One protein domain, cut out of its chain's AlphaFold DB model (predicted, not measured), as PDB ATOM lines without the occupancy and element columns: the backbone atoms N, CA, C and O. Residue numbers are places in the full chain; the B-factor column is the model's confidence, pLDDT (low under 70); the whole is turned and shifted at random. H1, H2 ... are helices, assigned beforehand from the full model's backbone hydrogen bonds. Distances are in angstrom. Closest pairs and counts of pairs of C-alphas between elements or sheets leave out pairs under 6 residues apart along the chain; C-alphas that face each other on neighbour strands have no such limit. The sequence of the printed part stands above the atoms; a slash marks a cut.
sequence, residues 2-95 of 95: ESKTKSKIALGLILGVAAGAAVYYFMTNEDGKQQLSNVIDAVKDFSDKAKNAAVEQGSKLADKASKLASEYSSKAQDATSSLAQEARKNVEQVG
ATOM      1  N   GLU A   2     -26.968  20.610  12.790       50.75
ATOM      2  CA  GLU A   2     -28.325  21.179  12.637       50.75
ATOM      3  C   GLU A   2     -29.193  20.585  11.509       50.75
ATOM      4  O   GLU A   2     -30.418  20.585  11.616       50.75
ATOM      5  N   SER A   3     -28.598  20.023  10.453       52.88
ATOM      6  CA  SER A   3     -29.347  19.462   9.316       52.88
ATOM      7  C   SER A   3     -30.111  18.177   9.660       52.88
ATOM      8  O   SER A   3     -31.236  17.985   9.201       52.88
ATOM      9  N   LYS A   4     -29.559  17.313  10.527       53.06
ATOM     10  CA  LYS A   4     -30.204  16.041  10.903       53.06
ATOM     11  C   LYS A   4     -31.488  16.246  11.713       53.06
ATOM     12  O   LYS A   4     -32.425  15.470  11.555       53.06
ATOM     13  N   THR A   5     -31.557  17.275  12.557       59.53
ATOM     14  CA  THR A   5     -32.732  17.520  13.410       59.53
ATOM     15  C   THR A   5     -33.891  18.128  12.627       59.53
ATOM     16  O   THR A   5     -35.017  17.650  12.749       59.53
ATOM     17  N   LYS A   6     -33.616  19.094  11.737       59.06
ATOM     18  CA  LYS A   6     -34.630  19.637  10.813       59.06
ATOM     19  C   LYS A   6     -35.197  18.544   9.904       59.06
ATOM     20  O   LYS A   6     -36.406  18.478   9.718       59.06
ATOM     21  N   SER A   7     -34.346  17.628   9.435       68.38
ATOM     22  CA  SER A   7     -34.768  16.492   8.608       68.38
ATOM     23  C   SER A   7     -35.685  15.511   9.348       68.38
ATOM     24  O   SER A   7     -36.602  14.975   8.740       68.38
ATOM     25  N   LYS A   8     -35.486  15.292  10.656       71.25
ATOM     26  CA  LYS A   8     -36.379  14.448  11.473       71.25
ATOM     27  C   LYS A   8     -37.732  15.104  11.730       71.25
ATOM     28  O   LYS A   8     -38.742  14.413  11.711       71.25
ATOM     29  N   ILE A   9     -37.754  16.417  11.948       72.62
ATOM     30  CA  ILE A   9     -39.003  17.166  12.137       72.62
ATOM     31  C   ILE A   9     -39.787  17.219  10.829       72.62
ATOM     32  O   ILE A   9     -40.970  16.907  10.835       72.62
ATOM     33  N   ALA A  10     -39.130  17.521   9.706       71.69
ATOM     34  CA  ALA A  10     -39.758  17.488   8.387       71.69
ATOM     35  C   ALA A  10     -40.294  16.088   8.051       71.69
ATOM     36  O   ALA A  10     -41.428  15.958   7.602       71.69
ATOM     37  N   LEU A  11     -39.524  15.037   8.348       75.25
ATOM     38  CA  LEU A  11     -39.974  13.657   8.191       75.25
ATOM     39  C   LEU A  11     -41.181  13.349   9.088       75.25
ATOM     40  O   LEU A  11     -42.136  12.742   8.620       75.25
ATOM     41  N   GLY A  12     -41.170  13.799  10.346       79.44
ATOM     42  CA  GLY A  12     -42.297  13.652  11.268       79.44
ATOM     43  C   GLY A  12     -43.550  14.396  10.803       79.44
ATOM     44  O   GLY A  12     -44.651  13.873  10.936       79.44
ATOM     45  N   LEU A  13     -43.391  15.576  10.201       75.62
ATOM     46  CA  LEU A  13     -44.491  16.381   9.672       75.62
ATOM     47  C   LEU A  13     -45.087  15.735   8.411       75.62
ATOM     48  O   LEU A  13     -46.299  15.575   8.329       75.62
ATOM     49  N   ILE A  14     -44.249  15.265   7.479       80.56
ATOM     50  CA  ILE A  14     -44.694  14.537   6.276       80.56
ATOM     51  C   ILE A  14     -45.380  13.220   6.660       80.56
ATOM     52  O   ILE A  14     -46.461  12.926   6.154       80.56
ATOM     53  N   LEU A  15     -44.793  12.447   7.581       79.19
ATOM     54  CA  LEU A  15     -45.399  11.211   8.083       79.19
ATOM     55  C   LEU A  15     -46.719  11.483   8.810       79.19
ATOM     56  O   LEU A  15     -47.675  10.740   8.613       79.19
ATOM     57  N   GLY A  16     -46.793  12.552   9.606       80.81
ATOM     58  CA  GLY A  16     -48.016  12.958  10.298       80.81
ATOM     59  C   GLY A  16     -49.135  13.339   9.328       80.81
ATOM     60  O   GLY A  16     -50.265  12.883   9.489       80.81
ATOM     61  N   VAL A  17     -48.818  14.107   8.282       82.00
ATOM     62  CA  VAL A  17     -49.783  14.476   7.233       82.00
ATOM     63  C   VAL A  17     -50.232  13.247   6.438       82.00
ATOM     64  O   VAL A  17     -51.431  13.074   6.230       82.00
ATOM     65  N   ALA A  18     -49.314  12.359   6.046       79.69
ATOM     66  CA  ALA A  18     -49.650  11.140   5.311       79.69
ATOM     67  C   ALA A  18     -50.521  10.182   6.142       79.69
ATOM     68  O   ALA A  18     -51.523   9.672   5.643       79.69
ATOM     69  N   ALA A  19     -50.185   9.979   7.420       79.19
ATOM     70  CA  ALA A  19     -50.986   9.167   8.330       79.19
ATOM     71  C   ALA A  19     -52.370   9.792   8.574       79.19
ATOM     72  O   ALA A  19     -53.369   9.079   8.549       79.19
ATOM     73  N   GLY A  20     -52.453  11.117   8.740       80.12
ATOM     74  CA  GLY A  20     -53.723  11.832   8.894       80.12
ATOM     75  C   GLY A  20     -54.624  11.726   7.661       80.12
ATOM     76  O   GLY A  20     -55.815  11.453   7.793       80.12
ATOM     77  N   ALA A  21     -54.055  11.868   6.460       82.88
ATOM     78  CA  ALA A  21     -54.787  11.706   5.206       82.88
ATOM     79  C   ALA A  21     -55.258  10.259   4.997       82.88
ATOM     80  O   ALA A  21     -56.400  10.043   4.601       82.88
ATOM     81  N   ALA A  22     -54.415   9.272   5.318       80.69
ATOM     82  CA  ALA A  22     -54.793   7.864   5.271       80.69
ATOM     83  C   ALA A  22     -55.929   7.561   6.255       80.69
ATOM     84  O   ALA A  22     -56.903   6.938   5.858       80.69
ATOM     85  N   VAL A  23     -55.861   8.056   7.496       80.06
ATOM     86  CA  VAL A  23     -56.945   7.919   8.481       80.06
ATOM     87  C   VAL A  23     -58.231   8.570   7.977       80.06
ATOM     88  O   VAL A  23     -59.279   7.937   8.045       80.06
ATOM     89  N   TYR A  24     -58.169   9.788   7.430       79.25
ATOM     90  CA  TYR A  24     -59.340  10.469   6.871       79.25
ATOM     91  C   TYR A  24     -59.978   9.662   5.732       79.25
ATOM     92  O   TYR A  24     -61.177   9.397   5.759       79.25
ATOM     93  N   TYR A  25     -59.160   9.202   4.785       77.50
ATOM     94  CA  TYR A  25     -59.595   8.369   3.663       77.50
ATOM     95  C   TYR A  25     -60.173   7.021   4.126       77.50
ATOM     96  O   TYR A  25     -61.173   6.530   3.604       77.50
ATOM     97  N   PHE A  26     -59.578   6.422   5.154       77.56
ATOM     98  CA  PHE A  26     -60.047   5.166   5.725       77.56
ATOM     99  C   PHE A  26     -61.356   5.345   6.509       77.56
ATOM    100  O   PHE A  26     -62.205   4.460   6.499       77.56
ATOM    101  N   MET A  27     -61.565   6.510   7.129       73.06
ATOM    102  CA  MET A  27     -62.797   6.864   7.839       73.06
ATOM    103  C   MET A  27     -63.968   7.147   6.886       73.06
ATOM    104  O   MET A  27     -65.127   6.993   7.280       73.06
ATOM    105  N   THR A  28     -63.683   7.534   5.636       78.56
ATOM    106  CA  THR A  28     -64.704   7.692   4.592       78.56
ATOM    107  C   THR A  28     -65.194   6.370   3.990       78.56
ATOM    108  O   THR A  28     -66.277   6.364   3.414       78.56
ATOM    109  N   ASN A  29     -64.483   5.249   4.178       77.00
ATOM    110  CA  ASN A  29     -64.957   3.916   3.780       77.00
ATOM    111  C   ASN A  29     -65.709   3.211   4.927       77.00
ATOM    112  O   ASN A  29     -65.290   3.265   6.084       77.00
ATOM    113  N   GLU A  30     -66.800   2.506   4.614       71.19
ATOM    114  CA  GLU A  30     -67.651   1.823   5.608       71.19
ATOM    115  C   GLU A  30     -66.929   0.678   6.344       71.19
ATOM    116  O   GLU A  30     -67.042   0.584   7.566       71.19
ATOM    117  N   ASP A  31     -66.084  -0.095   5.654       71.19
ATOM    118  CA  ASP A  31     -65.286  -1.179   6.261       71.19
ATOM    119  C   ASP A  31     -64.090  -0.676   7.089       71.19
ATOM    120  O   ASP A  31     -63.573  -1.366   7.973       71.19
ATOM    121  N   GLY A  32     -63.631   0.550   6.822       66.19
ATOM    122  CA  GLY A  32     -62.448   1.107   7.471       66.19
ATOM    123  C   GLY A  32     -62.691   1.504   8.927       66.19
ATOM    124  O   GLY A  32     -61.784   1.438   9.758       66.19
ATOM    125  N   LYS A  33     -63.936   1.844   9.273       69.00
ATOM    126  CA  LYS A  33     -64.318   2.309  10.615       69.00
ATOM    127  C   LYS A  33     -64.111   1.251  11.698       69.00
ATOM    128  O   LYS A  33     -63.674   1.601  12.790       69.00
ATOM    129  N   GLN A  34     -64.362  -0.029  11.409       75.00
ATOM    130  CA  GLN A  34     -64.155  -1.104  12.392       75.00
ATOM    131  C   GLN A  34     -62.674  -1.315  12.721       75.00
ATOM    132  O   GLN A  34     -62.304  -1.422  13.889       75.00
ATOM    133  N   GLN A  35     -61.810  -1.322  11.706       73.56
ATOM    134  CA  GLN A  35     -60.366  -1.446  11.910       73.56
ATOM    135  C   GLN A  35     -59.784  -0.198  12.594       73.56
ATOM    136  O   GLN A  35     -58.925  -0.325  13.464       73.56
ATOM    137  N   LEU A  36     -60.310   0.992  12.283       75.88
ATOM    138  CA  LEU A  36     -59.983   2.230  12.995       75.88
ATOM    139  C   LEU A  36     -60.380   2.163  14.470       75.88
ATOM    140  O   LEU A  36     -59.602   2.596  15.309       75.88
ATOM    141  N   SER A  37     -61.543   1.594  14.793       77.56
ATOM    142  CA  SER A  37     -61.998   1.458  16.179       77.56
ATOM    143  C   SER A  37     -61.047   0.584  17.000       77.56
ATOM    144  O   SER A  37     -60.623   0.996  18.075       77.56
ATOM    145  N   ASN A  38     -60.610  -0.556  16.453       80.25
ATOM    146  CA  ASN A  38     -59.628  -1.424  17.115       80.25
ATOM    147  C   ASN A  38     -58.269  -0.730  17.309       80.25
ATOM    148  O   ASN A  38     -57.618  -0.904  18.338       80.25
ATOM    149  N   VAL A  39     -57.837   0.071  16.329       82.50
ATOM    150  CA  VAL A  39     -56.604   0.865  16.433       82.50
ATOM    151  C   VAL A  39     -56.757   1.976  17.471       82.50
ATOM    152  O   VAL A  39     -55.840   2.194  18.257       82.50
ATOM    153  N   ILE A  40     -57.904   2.654  17.515       82.56
ATOM    154  CA  ILE A  40     -58.202   3.697  18.501       82.56
ATOM    155  C   ILE A  40     -58.215   3.111  19.910       82.56
ATOM    156  O   ILE A  40     -57.595   3.702  20.788       82.56
ATOM    157  N   ASP A  41     -58.846   1.957  20.133       84.69
ATOM    158  CA  ASP A  41     -58.851   1.298  21.443       84.69
ATOM    159  C   ASP A  41     -57.445   0.852  21.859       84.69
ATOM    160  O   ASP A  41     -57.027   1.115  22.985       84.69
ATOM    161  N   ALA A  42     -56.653   0.288  20.942       84.12
ATOM    162  CA  ALA A  42     -55.260  -0.061  21.222       84.12
ATOM    163  C   ALA A  42     -54.401   1.175  21.552       84.12
ATOM    164  O   ALA A  42     -53.584   1.148  22.476       84.12
ATOM    165  N   VAL A  43     -54.595   2.280  20.823       83.56
ATOM    166  CA  VAL A  43     -53.935   3.564  21.096       83.56
ATOM    167  C   VAL A  43     -54.405   4.142  22.423       83.56
ATOM    168  O   VAL A  43     -53.594   4.723  23.135       83.56
ATOM    169  N   LYS A  44     -55.678   3.978  22.783       84.31
ATOM    170  CA  LYS A  44     -56.244   4.449  24.045       84.31
ATOM    171  C   LYS A  44     -55.686   3.671  25.231       84.31
ATOM    172  O   LYS A  44     -55.194   4.305  26.152       84.31
ATOM    173  N   ASP A  45     -55.629   2.344  25.159       85.56
ATOM    174  CA  ASP A  45     -55.000   1.499  26.184       85.56
ATOM    175  C   ASP A  45     -53.506   1.799  26.334       85.56
ATOM    176  O   ASP A  45     -52.971   1.889  27.444       85.56
ATOM    177  N   PHE A  46     -52.809   1.983  25.210       83.81
ATOM    178  CA  PHE A  46     -51.409   2.388  25.226       83.81
ATOM    179  C   PHE A  46     -51.244   3.796  25.801       83.81
ATOM    180  O   PHE A  46     -50.344   4.023  26.603       83.81
ATOM    181  N   SER A  47     -52.121   4.730  25.431       81.12
ATOM    182  CA  SER A  47     -52.140   6.099  25.934       81.12
ATOM    183  C   SER A  47     -52.445   6.128  27.421       81.12
ATOM    184  O   SER A  47     -51.779   6.865  28.127       81.12
ATOM    185  N   ASP A  48     -53.392   5.347  27.929       82.56
ATOM    186  CA  ASP A  48     -53.709   5.294  29.355       82.56
ATOM    187  C   ASP A  48     -52.566   4.655  30.149       82.56
ATOM    188  O   ASP A  48     -52.179   5.191  31.185       82.56
ATOM    189  N   LYS A  49     -51.913   3.602  29.634       78.88
ATOM    190  CA  LYS A  49     -50.678   3.061  30.238       78.88
ATOM    191  C   LYS A  49     -49.529   4.064  30.208       78.88
ATOM    192  O   LYS A  49     -48.843   4.240  31.214       78.88
ATOM    193  N   ALA A  50     -49.328   4.736  29.079       75.88
ATOM    194  CA  ALA A  50     -48.309   5.762  28.918       75.88
ATOM    195  C   ALA A  50     -48.609   6.979  29.787       75.88
ATOM    196  O   ALA A  50     -47.686   7.546  30.346       75.88
ATOM    197  N   LYS A  51     -49.876   7.361  29.950       72.00
ATOM    198  CA  LYS A  51     -50.330   8.455  30.806       72.00
ATOM    199  C   LYS A  51     -50.172   8.083  32.267       72.00
ATOM    200  O   LYS A  51     -49.729   8.927  33.019       72.00
ATOM    201  N   ASN A  52     -50.434   6.842  32.667       73.19
ATOM    202  CA  ASN A  52     -50.209   6.400  34.040       73.19
ATOM    203  C   ASN A  52     -48.705   6.360  34.375       73.19
ATOM    204  O   ASN A  52     -48.283   6.919  35.380       73.19
ATOM    205  N   ALA A  53     -47.876   5.822  33.471       68.94
ATOM    206  CA  ALA A  53     -46.414   5.862  33.594       68.94
ATOM    207  C   ALA A  53     -45.851   7.292  33.496       68.94
ATOM    208  O   ALA A  53     -44.858   7.636  34.138       68.94
ATOM    209  N   ALA A  54     -46.488   8.141  32.690       64.00
ATOM    210  CA  ALA A  54     -46.123   9.533  32.558       64.00
ATOM    211  C   ALA A  54     -46.592  10.330  33.761       64.00
ATOM    212  O   ALA A  54     -45.833  11.167  34.166       64.00
ATOM    213  N   VAL A  55     -47.740  10.120  34.399       66.12
ATOM    214  CA  VAL A  55     -48.210  10.970  35.514       66.12
ATOM    215  C   VAL A  55     -47.175  11.057  36.652       66.12
ATOM    216  O   VAL A  55     -47.011  12.132  37.225       66.12
ATOM    217  N   GLU A  56     -46.366  10.017  36.883       63.94
ATOM    218  CA  GLU A  56     -45.237  10.057  37.832       63.94
ATOM    219  C   GLU A  56     -43.996  10.846  37.346       63.94
ATOM    220  O   GLU A  56     -43.241  11.377  38.161       63.94
ATOM    221  N   GLN A  57     -43.767  10.987  36.034       64.56
ATOM    222  CA  GLN A  57     -42.622  11.720  35.441       64.56
ATOM    223  C   GLN A  57     -43.026  12.898  34.526       64.56
ATOM    224  O   GLN A  57     -42.196  13.559  33.894       64.56
ATOM    225  N   GLY A  58     -44.316  13.176  34.451       57.50
ATOM    226  CA  GLY A  58     -44.980  13.710  33.267       57.50
ATOM    227  C   GLY A  58     -45.143  15.194  33.343       57.50
ATOM    228  O   GLY A  58     -45.045  15.836  32.313       57.50
ATOM    229  N   SER A  59     -45.245  15.759  34.545       61.59
ATOM    230  CA  SER A  59     -45.111  17.203  34.720       61.59
ATOM    231  C   SER A  59     -43.751  17.665  34.188       61.59
ATOM    232  O   SER A  59     -43.684  18.564  33.363       61.59
ATOM    233  N   LYS A  60     -42.659  16.953  34.510       67.81
ATOM    234  CA  LYS A  60     -41.315  17.287  33.999       67.81
ATOM    235  C   LYS A  60     -41.168  17.043  32.497       67.81
ATOM    236  O   LYS A  60     -40.457  17.794  31.830       67.81
ATOM    237  N   LEU A  61     -41.791  15.991  31.964       66.88
ATOM    238  CA  LEU A  61     -41.740  15.683  30.535       66.88
ATOM    239  C   LEU A  61     -42.607  16.641  29.712       66.88
ATOM    240  O   LEU A  61     -42.161  17.083  28.663       66.88
ATOM    241  N   ALA A  62     -43.793  16.999  30.199       66.25
ATOM    242  CA  ALA A  62     -44.698  17.964  29.590       66.25
ATOM    243  C   ALA A  62     -44.102  19.371  29.627       66.25
ATOM    244  O   ALA A  62     -44.105  20.039  28.601       66.25
ATOM    245  N   ASP A  63     -43.495  19.794  30.740       72.62
ATOM    246  CA  ASP A  63     -42.767  21.065  30.812       72.62
ATOM    247  C   ASP A  63     -41.580  21.101  29.841       72.62
ATOM    248  O   ASP A  63     -41.367  22.094  29.142       72.62
ATOM    249  N   LYS A  64     -40.811  20.006  29.740       74.88
ATOM    250  CA  LYS A  64     -39.711  19.902  28.767       74.88
ATOM    251  C   LYS A  64     -40.216  19.887  27.332       74.88
ATOM    252  O   LYS A  64     -39.644  20.575  26.497       74.88
ATOM    253  N   ALA A  65     -41.269  19.130  27.047       72.75
ATOM    254  CA  ALA A  65     -41.878  19.058  25.728       72.75
ATOM    255  C   ALA A  65     -42.475  20.408  25.328       72.75
ATOM    256  O   ALA A  65     -42.275  20.830  24.200       72.75
ATOM    257  N   SER A  66     -43.125  21.112  26.254       71.81
ATOM    258  CA  SER A  66     -43.702  22.437  26.039       71.81
ATOM    259  C   SER A  66     -42.619  23.495  25.818       71.81
ATOM    260  O   SER A  66     -42.699  24.266  24.866       71.81
ATOM    261  N   LYS A  67     -41.530  23.482  26.603       79.75
ATOM    262  CA  LYS A  67     -40.367  24.352  26.353       79.75
ATOM    263  C   LYS A  67     -39.709  24.069  25.009       79.75
ATOM    264  O   LYS A  67     -39.419  25.004  24.269       79.75
ATOM    265  N   LEU A  68     -39.497  22.796  24.689       75.75
ATOM    266  CA  LEU A  68     -38.906  22.391  23.421       75.75
ATOM    267  C   LEU A  68     -39.828  22.776  22.257       75.75
ATOM    268  O   LEU A  68     -39.366  23.324  21.266       75.75
ATOM    269  N   ALA A  69     -41.136  22.572  22.403       72.44
ATOM    270  CA  ALA A  69     -42.131  22.989  21.429       72.44
ATOM    271  C   ALA A  69     -42.124  24.507  21.245       72.44
ATOM    272  O   ALA A  69     -42.097  24.950  20.108       72.44
ATOM    273  N   SER A  70     -42.070  25.307  22.311       75.50
ATOM    274  CA  SER A  70     -41.975  26.769  22.208       75.50
ATOM    275  C   SER A  70     -40.685  27.236  21.534       75.50
ATOM    276  O   SER A  70     -40.743  28.100  20.659       75.50
ATOM    277  N   GLU A  71     -39.529  26.653  21.868       78.25
ATOM    278  CA  GLU A  71     -38.262  26.987  21.199       78.25
ATOM    279  C   GLU A  71     -38.291  26.642  19.709       78.25
ATOM    280  O   GLU A  71     -37.855  27.433  18.868       78.25
ATOM    281  N   TYR A  72     -38.813  25.464  19.367       72.31
ATOM    282  CA  TYR A  72     -38.945  25.050  17.976       72.31
ATOM    283  C   TYR A  72     -40.031  25.825  17.245       72.31
ATOM    284  O   TYR A  72     -39.852  26.098  16.066       72.31
ATOM    285  N   SER A  73     -41.114  26.208  17.919       72.00
ATOM    286  CA  SER A  73     -42.206  26.988  17.342       72.00
ATOM    287  C   SER A  73     -41.742  28.403  17.026       72.00
ATOM    288  O   SER A  73     -41.939  28.838  15.901       72.00
ATOM    289  N   SER A  74     -41.007  29.075  17.924       73.75
ATOM    290  CA  SER A  74     -40.378  30.370  17.604       73.75
ATOM    291  C   SER A  74     -39.419  30.248  16.418       73.75
ATOM    292  O   SER A  74     -39.576  30.948  15.424       73.75
ATOM    293  N   LYS A  75     -38.494  29.273  16.438       73.44
ATOM    294  CA  LYS A  75     -37.560  29.064  15.314       73.44
ATOM    295  C   LYS A  75     -38.264  28.698  14.006       73.44
ATOM    296  O   LYS A  75     -37.796  29.074  12.932       73.44
ATOM    297  N   ALA A  76     -39.351  27.935  14.076       68.19
ATOM    298  CA  ALA A  76     -40.153  27.566  12.921       68.19
ATOM    299  C   ALA A  76     -40.963  28.758  12.408       68.19
ATOM    300  O   ALA A  76     -41.067  28.920  11.200       68.19
ATOM    301  N   GLN A  77     -41.495  29.603  13.288       73.44
ATOM    302  CA  GLN A  77     -42.258  30.794  12.937       73.44
ATOM    303  C   GLN A  77     -41.367  31.860  12.295       73.44
ATOM    304  O   GLN A  77     -41.772  32.441  11.290       73.44
ATOM    305  N   ASP A  78     -40.142  32.044  12.786       77.38
ATOM    306  CA  ASP A  78     -39.130  32.892  12.146       77.38
ATOM    307  C   ASP A  78     -38.727  32.343  10.772       77.38
ATOM    308  O   ASP A  78     -38.782  33.054   9.770       77.38
ATOM    309  N   ALA A  79     -38.395  31.049  10.683       71.25
ATOM    310  CA  ALA A  79     -38.028  30.424   9.410       71.25
ATOM    311  C   ALA A  79     -39.181  30.458   8.391       71.25
ATOM    312  O   ALA A  79     -38.955  30.698   7.207       71.25
ATOM    313  N   THR A  80     -40.415  30.256   8.854       69.12
ATOM    314  CA  THR A  80     -41.627  30.322   8.029       69.12
ATOM    315  C   THR A  80     -41.938  31.755   7.627       69.12
ATOM    316  O   THR A  80     -42.335  31.969   6.491       69.12
ATOM    317  N   SER A  81     -41.737  32.745   8.500       78.19
ATOM    318  CA  SER A  81     -41.973  34.154   8.163       78.19
ATOM    319  C   SER A  81     -40.977  34.658   7.128       78.19
ATOM    320  O   SER A  81     -41.387  35.333   6.188       78.19
ATOM    321  N   SER A  82     -39.702  34.272   7.235       78.44
ATOM    322  CA  SER A  82     -38.695  34.577   6.213       78.44
ATOM    323  C   SER A  82     -39.031  33.901   4.888       78.44
ATOM    324  O   SER A  82     -39.070  34.564   3.857       78.44
ATOM    325  N   LEU A  83     -39.379  32.610   4.912       75.94
ATOM    326  CA  LEU A  83     -39.784  31.881   3.709       75.94
ATOM    327  C   LEU A  83     -41.061  32.468   3.085       75.94
ATOM    328  O   LEU A  83     -41.159  32.579   1.868       75.94
ATOM    329  N   ALA A  84     -42.028  32.880   3.905       74.81
ATOM    330  CA  ALA A  84     -43.271  33.500   3.460       74.81
ATOM    331  C   ALA A  84     -43.048  34.914   2.906       74.81
ATOM    332  O   ALA A  84     -43.705  35.283   1.936       74.81
ATOM    333  N   GLN A  85     -42.132  35.701   3.477       79.81
ATOM    334  CA  GLN A  85     -41.739  36.998   2.919       79.81
ATOM    335  C   GLN A  85     -40.993  36.844   1.593       79.81
ATOM    336  O   GLN A  85     -41.250  37.604   0.664       79.81
ATOM    337  N   GLU A  86     -40.098  35.865   1.489       79.38
ATOM    338  CA  GLU A  86     -39.329  35.601   0.271       79.38
ATOM    339  C   GLU A  86     -40.230  35.053  -0.844       79.38
ATOM    340  O   GLU A  86     -40.159  35.503  -1.986       79.38
ATOM    341  N   ALA A  87     -41.176  34.178  -0.492       73.12
ATOM    342  CA  ALA A  87     -42.229  33.730  -1.393       73.12
ATOM    343  C   ALA A  87     -43.126  34.891  -1.842       73.12
ATOM    344  O   ALA A  87     -43.383  35.017  -3.034       73.12
ATOM    345  N   ARG A  88     -43.567  35.772  -0.932       74.25
ATOM    346  CA  ARG A  88     -44.376  36.952  -1.295       74.25
ATOM    347  C   ARG A  88     -43.631  37.890  -2.242       74.25
ATOM    348  O   ARG A  88     -44.187  38.240  -3.272       74.25
ATOM    349  N   LYS A  89     -42.362  38.209  -1.959       81.44
ATOM    350  CA  LYS A  89     -41.531  39.038  -2.848       81.44
ATOM    351  C   LYS A  89     -41.365  38.433  -4.238       81.44
ATOM    352  O   LYS A  89     -41.450  39.162  -5.219       81.44
ATOM    353  N   ASN A  90     -41.146  37.123  -4.327       68.44
ATOM    354  CA  ASN A  90     -41.027  36.459  -5.621       68.44
ATOM    355  C   ASN A  90     -42.363  36.450  -6.370       68.44
ATOM    356  O   ASN A  90     -42.376  36.733  -7.558       68.44
ATOM    357  N   VAL A  91     -43.481  36.190  -5.687       71.19
ATOM    358  CA  VAL A  91     -44.823  36.186  -6.295       71.19
ATOM    359  C   VAL A  91     -45.246  37.588  -6.757       71.19
ATOM    360  O   VAL A  91     -45.873  37.704  -7.802       71.19
ATOM    361  N   GLU A  92     -44.855  38.648  -6.047       63.00
ATOM    362  CA  GLU A  92     -45.073  40.043  -6.471       63.00
ATOM    363  C   GLU A  92     -44.141  40.492  -7.611       63.00
ATOM    364  O   GLU A  92     -44.466  41.441  -8.313       63.00
ATOM    365  N   GLN A  93     -42.993  39.834  -7.823       57.94
ATOM    366  CA  GLN A  93     -42.090  40.131  -8.947       57.94
ATOM    367  C   GLN A  93     -42.440  39.399 -10.248       57.94
ATOM    368  O   GLN A  93     -41.997  39.830 -11.312       57.94
ATOM    369  N   VAL A  94     -43.185  38.292 -10.181       58.00
ATOM    370  CA  VAL A  94     -43.652  37.544 -11.366       58.00
ATOM    371  C   VAL A  94     -45.134  37.768 -11.699       58.00
ATOM    372  O   VAL A  94     -45.623  37.164 -12.654       58.00
ATOM    373  N   GLY A  95     -45.838  38.604 -10.926       45.28
ATOM    374  CA  GLY A  95     -47.241  38.991 -11.133       45.28
ATOM    375  C   GLY A  95     -47.417  40.298 -11.893       45.28
ATOM    376  O   GLY A  95     -46.542  41.182 -11.765       45.28
TER     377      GLY A  95
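This is residues 2 to 95 of the 95 residues of an uncharacterized protein of Pelobium manganitolerans (UniProt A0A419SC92). Three long helices, joined end to end, make a flat, open frame with an empty middle: H1 and H2 meet near one corner as a V, and H3, the longest, turns away from the far end of H2 at a second corner. H1 and H3 stay apart, and long stretches of the three helices stand free. The printed part has 94 residues with three named helices in the order H1, H2, H3 and no named strand, and its class is all helix. It is extended, with a radius of gyration of the C-alphas of 19.2 A and spans of 53 by 41 by 20 A.

Find C-alpha 2 at (-28.325, 21.179, 12.637); from there H1 runs through residues 2 to 28, 39.6 A from first to last C-alpha. After a tight link of 3 residues, look for C-alpha 32 at (-62.448, 1.107, 7.471), where H2, residues 32 to 55, begins its 33.0 A. A tight link of 2 residues leads to H3, residues 58 to 93, which covers 49.9 A and ends at C-alpha 93 at (-42.090, 40.131, -8.947).

Look first at Phe 26 and Gly 32, whose C-alphas, 5.0 A apart, are the closest of H1 and H2. These helices form a helical hairpin and touch through residues 23 to 27 of H1 and 32 to 36 of H2 alone. They run opposite ways at a steep tilt of 44 degrees. H2 and H3 are close but not clearly touching; their closest C-alphas, those of Ala 54 and Leu 61, are 7.8 A apart. They run opposite ways at a steep tilt of 55 degrees. H1 and H3 are apart. In H2 and H3 every O i to N i+4 pair is within hydrogen-bond range; in H1, 22 of 23 are.

The two C-alphas farthest apart, those of Glu 56 and Gly 95, are 56.9 A from each other. The printed part has no cut, and neither link is long. The mean pLDDT of the printed part is 73.2, and 25 residues are under 70, among them residues 2 to 7, 53 to 62 and 92 to 95.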